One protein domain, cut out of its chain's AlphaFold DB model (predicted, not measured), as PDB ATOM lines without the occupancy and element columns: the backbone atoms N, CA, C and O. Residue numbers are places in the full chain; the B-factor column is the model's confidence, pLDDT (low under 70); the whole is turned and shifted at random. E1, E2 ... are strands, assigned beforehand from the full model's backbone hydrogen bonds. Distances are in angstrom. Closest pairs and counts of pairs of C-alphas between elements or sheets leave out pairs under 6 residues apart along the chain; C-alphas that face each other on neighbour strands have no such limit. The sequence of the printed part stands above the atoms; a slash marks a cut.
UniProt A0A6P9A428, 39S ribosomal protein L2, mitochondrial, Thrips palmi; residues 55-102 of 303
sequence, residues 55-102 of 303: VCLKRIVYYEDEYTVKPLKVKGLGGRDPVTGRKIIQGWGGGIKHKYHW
ATOM      1  N   VAL A  55      44.070  51.645  26.116       62.28
ATOM      2  CA  VAL A  55      42.682  51.349  26.482       62.28
ATOM      3  C   VAL A  55      41.860  51.178  25.205       62.28
ATOM      4  O   VAL A  55      41.759  52.089  24.378       62.28
ATOM      5  N   CYS A  56      41.251  50.006  25.021       71.31
ATOM      6  CA  CYS A  56      40.337  49.783  23.908       71.31
ATOM      7  C   CYS A  56      39.051  50.596  24.125       71.31
ATOM      8  O   CYS A  56      38.160  50.205  24.866       71.31
ATOM      9  N   LEU A  57      38.904  51.719  23.423       84.56
ATOM     10  CA  LEU A  57      37.718  52.583  23.547       84.56
ATOM     11  C   LEU A  57      36.477  52.038  22.813       84.56
ATOM     12  O   LEU A  57      35.412  52.658  22.827       84.56
ATOM     13  N   LYS A  58      36.595  50.890  22.127       83.88
ATOM     14  CA  LYS A  58      35.451  50.220  21.486       83.88
ATOM     15  C   LYS A  58      34.637  49.466  22.532       83.88
ATOM     16  O   LYS A  58      33.406  49.529  22.512       83.88
ATOM     17  N   ARG A  59      35.325  48.767  23.435       87.88
ATOM     18  CA  ARG A  59      34.744  47.870  24.433       87.88
ATOM     19  C   ARG A  59      35.721  47.595  25.570       87.88
ATOM     20  O   ARG A  59      36.926  47.585  25.345       87.88
ATOM     21  N   ILE A  60      35.169  47.269  26.729       89.62
ATOM     22  CA  ILE A  60      35.889  46.683  27.859       89.62
ATOM     23  C   ILE A  60      35.599  45.187  27.862       89.62
ATOM     24  O   ILE A  60      34.443  44.782  27.709       89.62
ATOM     25  N   VAL A  61      36.650  44.391  28.014       90.00
ATOM     26  CA  VAL A  61      36.562  42.949  28.249       90.00
ATOM     27  C   VAL A  61      36.815  42.731  29.733       90.00
ATOM     28  O   VAL A  61      37.791  43.263  30.258       90.00
ATOM     29  N   TYR A  62      35.923  42.000  30.394       91.06
ATOM     30  CA  TYR A  62      36.124  41.571  31.773       91.06
ATOM     31  C   TYR A  62      36.788  40.199  31.733       91.06
ATOM     32  O   TYR A  62      36.158  39.231  31.305       91.06
ATOM     33  N   TYR A  63      38.070  40.164  32.084       90.56
ATOM     34  CA  TYR A  63      38.831  38.928  32.217       90.56
ATOM     35  C   TYR A  63      38.549  38.308  33.585       90.56
ATOM     36  O   TYR A  63      38.325  39.034  34.554       90.56
ATOM     37  N   GLU A  64      38.503  36.984  33.615       91.81
ATOM     38  CA  GLU A  64      38.463  36.198  34.848       91.81
ATOM     39  C   GLU A  64      39.896  36.038  35.380       91.81
ATOM     40  O   GLU A  64      40.853  36.293  34.642       91.81
ATOM     41  N   ASP A  65      40.047  35.652  36.648       92.38
ATOM     42  CA  ASP A  65      41.370  35.460  37.261       92.38
ATOM     43  C   ASP A  65      42.129  34.298  36.599       92.38
ATOM     44  O   ASP A  65      43.337  34.370  36.378       92.38
ATOM     45  N   GLU A  66      41.395  33.255  36.204       93.38
ATOM     46  CA  GLU A  66      41.913  32.088  35.497       93.38
ATOM     47  C   GLU A  66      41.511  32.088  34.020       93.38
ATOM     48  O   GLU A  66      40.484  32.641  33.618       93.38
ATOM     49  N   TYR A  67      42.334  31.448  33.186       92.88
ATOM     50  CA  TYR A  67      42.070  31.357  31.755       92.88
ATOM     51  C   TYR A  67      40.882  30.435  31.457       92.88
ATOM     52  O   TYR A  67      40.929  29.235  31.723       92.88
ATOM     53  N   THR A  68      39.869  30.979  30.780       94.81
ATOM     54  CA  THR A  68      38.651  30.237  30.433       94.81
ATOM     55  C   THR A  68      38.367  30.281  28.928       94.81
ATOM     56  O   THR A  68      38.427  31.325  28.276       94.81
ATOM     57  N   VAL A  69      37.979  29.133  28.363       95.06
ATOM     58  CA  VAL A  69      37.549  28.984  26.951       95.06
ATOM     59  C   VAL A  69      36.125  29.500  26.716       95.06
ATOM     60  O   VAL A  69      35.710  29.775  25.582       95.06
ATOM     61  N   LYS A  70      35.357  29.651  27.795       94.88
ATOM     62  CA  LYS A  70      34.017  30.231  27.772       94.88
ATOM     63  C   LYS A  70      34.096  31.681  27.277       94.88
ATOM     64  O   LYS A  70      35.054  32.396  27.565       94.88
ATOM     65  N   PRO A  71      33.092  32.134  26.515       94.50
ATOM     66  CA  PRO A  71      33.086  33.491  25.998       94.50
ATOM     67  C   PRO A  71      32.988  34.509  27.140       94.50
ATOM     68  O   PRO A  71      32.052  34.473  27.936       94.50
ATOM     69  N   LEU A  72      33.926  35.453  27.168       94.62
ATOM     70  CA  LEU A  72      34.013  36.488  28.191       94.62
ATOM     71  C   LEU A  72      32.909  37.538  28.047       94.62
ATOM     72  O   LEU A  72      32.413  37.838  26.950       94.62
ATOM     73  N   LYS A  73      32.572  38.161  29.180       92.25
ATOM     74  CA  LYS A  73      31.631  39.281  29.234       92.25
ATOM     75  C   LYS A  73      32.286  40.538  28.667       92.25
ATOM     76  O   LYS A  73      33.394  40.923  29.038       92.25
ATOM     77  N   VAL A  74      31.563  41.217  27.778       91.94
ATOM     78  CA  VAL A  74      32.029  42.443  27.123       91.94
ATOM     79  C   VAL A  74      31.013  43.558  27.281       91.94
ATOM     80  O   VAL A  74      29.825  43.376  27.020       91.94
ATOM     81  N   LYS A  75      31.504  44.751  27.620       90.19
ATOM     82  CA  LYS A  75      30.720  45.988  27.648       90.19
ATOM     83  C   LYS A  75      31.155  46.912  26.517       90.19
ATOM     84  O   LYS A  75      32.316  47.305  26.429       90.19
ATOM     85  N   GLY A  76      30.222  47.272  25.637       89.50
ATOM     86  CA  GLY A  76      30.473  48.236  24.563       89.50
ATOM     87  C   GLY A  76      30.587  49.664  25.101       89.50
ATOM     88  O   GLY A  76      29.717  50.114  25.839       89.50
ATOM     89  N   LEU A  77      31.639  50.387  24.704       90.00
ATOM     90  CA  LEU A  77      31.868  51.787  25.097       90.00
ATOM     91  C   LEU A  77      31.434  52.791  24.023       90.00
ATOM     92  O   LEU A  77      31.119  53.941  24.323       90.00
ATOM     93  N   GLY A  78      31.438  52.380  22.749       90.19
ATOM     94  CA  GLY A  78      31.041  53.249  21.637       90.19
ATOM     95  C   GLY A  78      31.960  54.460  21.430       90.19
ATOM     96  O   GLY A  78      31.490  55.526  21.033       90.19
ATOM     97  N   GLY A  79      33.260  54.317  21.715       89.12
ATOM     98  CA  GLY A  79      34.255  55.383  21.556       89.12
ATOM     99  C   GLY A  79      34.315  56.371  22.723       89.12
ATOM    100  O   GLY A  79      34.893  57.451  22.572       89.12
ATOM    101  N   ARG A  80      33.705  56.037  23.865       88.69
ATOM    102  CA  ARG A  80      33.759  56.834  25.093       88.69
ATOM    103  C   ARG A  80      34.876  56.361  26.018       88.69
ATOM    104  O   ARG A  80      35.240  55.190  26.003       88.69
ATOM    105  N   ASP A  81      35.402  57.289  26.799       86.81
ATOM    106  CA  ASP A  81      36.327  57.014  27.892       86.81
ATOM    107  C   ASP A  81      35.615  56.215  28.999       86.81
ATOM    108  O   ASP A  81      34.526  56.635  29.406       86.81
ATOM    109  N   PRO A  82      36.171  55.094  29.489       84.94
ATOM    110  CA  PRO A  82      35.590  54.353  30.607       84.94
ATOM    111  C   PRO A  82      35.446  55.171  31.894       84.94
ATOM    112  O   PRO A  82      34.458  54.986  32.597       84.94
ATOM    113  N   VAL A  83      36.399  56.060  32.197       86.44
ATOM    114  CA  VAL A  83      36.414  56.800  33.471       86.44
ATOM    115  C   VAL A  83      35.594  58.081  33.359       86.44
ATOM    116  O   VAL A  83      34.660  58.297  34.122       86.44
ATOM    117  N   THR A  84      35.908  58.936  32.380       87.25
ATOM    118  CA  THR A  84      35.244  60.247  32.258       87.25
ATOM    119  C   THR A  84      33.903  60.197  31.523       87.25
ATOM    120  O   THR A  84      33.172  61.186  31.512       87.25
ATOM    121  N   GLY A  85      33.593  59.102  30.819       85.75
ATOM    122  CA  GLY A  85      32.396  58.975  29.978       85.75
ATOM    123  C   GLY A  85      32.395  59.859  28.722       85.75
ATOM    124  O   GLY A  85      31.457  59.798  27.915       85.75
ATOM    125  N   ARG A  86      33.438  60.675  28.514       86.69
ATOM    126  CA  ARG A  86      33.543  61.603  27.382       86.69
ATOM    127  C   ARG A  86      33.792  60.852  26.083       86.69
ATOM    128  O   ARG A  86      34.510  59.858  26.036       86.69
ATOM    129  N   LYS A  87      33.230  61.353  24.985       86.81
ATOM    130  CA  LYS A  87      33.442  60.781  23.652       86.81
ATOM    131  C   LYS A  87      34.835  61.147  23.130       86.81
ATOM    132  O   LYS A  87      35.075  62.301  22.784       86.81
ATOM    133  N   ILE A  88      35.722  60.160  23.035       88.50
ATOM    134  CA  ILE A  88      37.085  60.320  22.510       88.50
ATOM    135  C   ILE A  88      37.113  60.008  21.011       88.50
ATOM    136  O   ILE A  88      37.627  60.795  20.216       88.50
ATOM    137  N   ILE A  89      36.529  58.874  20.608       89.69
ATOM    138  CA  ILE A  89      36.505  58.416  19.216       89.69
ATOM    139  C   ILE A  89      35.108  58.629  18.631       89.69
ATOM    140  O   ILE A  89      34.089  58.218  19.186       89.69
ATOM    141  N   GLN A  90      35.049  59.289  17.476       90.62
ATOM    142  CA  GLN A  90      33.815  59.451  16.715       90.62
ATOM    143  C   GLN A  90      33.586  58.269  15.772       90.62
ATOM    144  O   GLN A  90      34.529  57.633  15.314       90.62
ATOM    145  N   GLY A  91      32.322  57.991  15.445       90.44
ATOM    146  CA  GLY A  91      31.980  56.955  14.470       90.44
ATOM    147  C   GLY A  91      31.924  55.531  15.030       90.44
ATOM    148  O   GLY A  91      31.654  54.618  14.263       90.44
ATOM    149  N   TRP A  92      32.144  55.308  16.327       92.75
ATOM    150  CA  TRP A  92      31.986  53.989  16.959       92.75
ATOM    151  C   TRP A  92      30.664  53.888  17.730       92.75
ATOM    152  O   TRP A  92      30.173  54.880  18.274       92.75
ATOM    153  N   GLY A  93      30.084  52.689  17.771       91.44
ATOM    154  CA  GLY A  93      28.910  52.359  18.585       91.44
ATOM    155  C   GLY A  93      27.793  51.662  17.807       91.44
ATOM    156  O   GLY A  93      27.718  51.753  16.583       91.44
ATOM    157  N   GLY A  94      26.906  50.990  18.542       91.75
ATOM    158  CA  GLY A  94      25.938  50.051  17.972       91.75
ATOM    159  C   GLY A  94      26.619  48.750  17.544       91.75
ATOM    160  O   GLY A  94      27.624  48.355  18.135       91.75
ATOM    161  N   GLY A  95      26.098  48.130  16.489       93.31
ATOM    162  CA  GLY A  95      26.608  46.872  15.957       93.31
ATOM    163  C   GLY A  95      26.048  45.640  16.656       93.31
ATOM    164  O   GLY A  95      25.344  45.728  17.663       93.31
ATOM    165  N   ILE A  96      26.347  44.485  16.073       94.19
ATOM    166  CA  ILE A  96      25.925  43.186  16.589       94.19
ATOM    167  C   ILE A  96      26.755  42.852  17.834       94.19
ATOM    168  O   ILE A  96      27.948  43.153  17.919       94.19
ATOM    169  N   LYS A  97      26.113  42.235  18.828       91.94
ATOM    170  CA  LYS A  97      26.813  41.726  20.007       91.94
ATOM    171  C   LYS A  97      27.603  40.481  19.612       91.94
ATOM    172  O   LYS A  97      27.032  39.512  19.123       91.94
ATOM    173  N   HIS A  98      28.907  40.503  19.858       90.94
ATOM    174  CA  HIS A  98      29.789  39.363  19.631       90.94
ATOM    175  C   HIS A  98      30.261  38.794  20.969       90.94
ATOM    176  O   HIS A  98      30.607  39.547  21.881       90.94
ATOM    177  N   LYS A  99      30.286  37.463  21.065       93.06
ATOM    178  CA  LYS A  99      30.950  36.727  22.148       93.06
ATOM    179  C   LYS A  99      32.454  36.952  22.044       93.06
ATOM    180  O   LYS A  99      32.967  36.908  20.929       93.06
ATOM    181  N   TYR A 100      33.147  37.211  23.150       94.81
ATOM    182  CA  TYR A 100      34.590  37.451  23.131       94.81
ATOM    183  C   TYR A 100      35.367  36.230  23.582       94.81
ATOM    184  O   TYR A 100      35.211  35.771  24.705       94.81
ATOM    185  N   HIS A 101      36.224  35.731  22.702       95.31
ATOM    186  CA  HIS A 101      37.106  34.610  22.993       95.31
ATOM    187  C   HIS A 101      38.447  35.132  23.505       95.31
ATOM    188  O   HIS A 101      39.067  35.990  22.850       95.31
ATOM    189  N   TRP A 102      38.882  34.614  24.657       94.62
ATOM    190  CA  TRP A 102      40.176  34.932  25.249       94.62
ATOM    191  C   TRP A 102      41.282  34.237  24.457       94.62
ATOM    192  O   TRP A 102      41.515  33.040  24.586       94.62
TER     193      TRP A 102
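AT A GLANCE: This is residues 55 to 102 of the 303 residues of the protein "39S ribosomal protein L2, mitochondrial" of Thrips palmi (UniProt A0A6P9A428). Little regular structure is seen here: a flat body of loops with one small antiparallel hairpin of strands, E1 and E2, in its middle. The wide loop of residues 62 to 73 reaches to one end, while residues 77 to 102 loop out at the other end and fold back along one edge. The printed part has 48 residues, no named helix and two named strands, E1 then E2, and its class is all strand, with 6 residues in named elements. It is only just loose, close to compact, with a radius of gyration of the C-alphas of 11.9 A and spans of 32 by 23 by 11 A.

IN THESE COORDINATES: E1, residues 59 to 61, begins at C-alpha 59 (34.744, 47.870, 24.433) and is 6.5 A long. E2, residues 74 to 76, is 6.5 A long and ends at C-alpha 76 (30.473, 48.236, 24.563).

HOW THE PARTS SIT: E1 and E2 are antiparallel neighbours, at 166 degrees. C-alphas 59 and 76 face each other at 4.3 A. N 60 and O 75 are within hydrogen-bond range at 2.9 A.

THE WHOLE: The C-alphas of Glu 66 and Gln 90 are the farthest apart, 34.2 A. The printed part has no cut. E1 to E2 is a long link of 12 residues. Mean pLDDT of the printed part is 89.7; residue 55 is under 70.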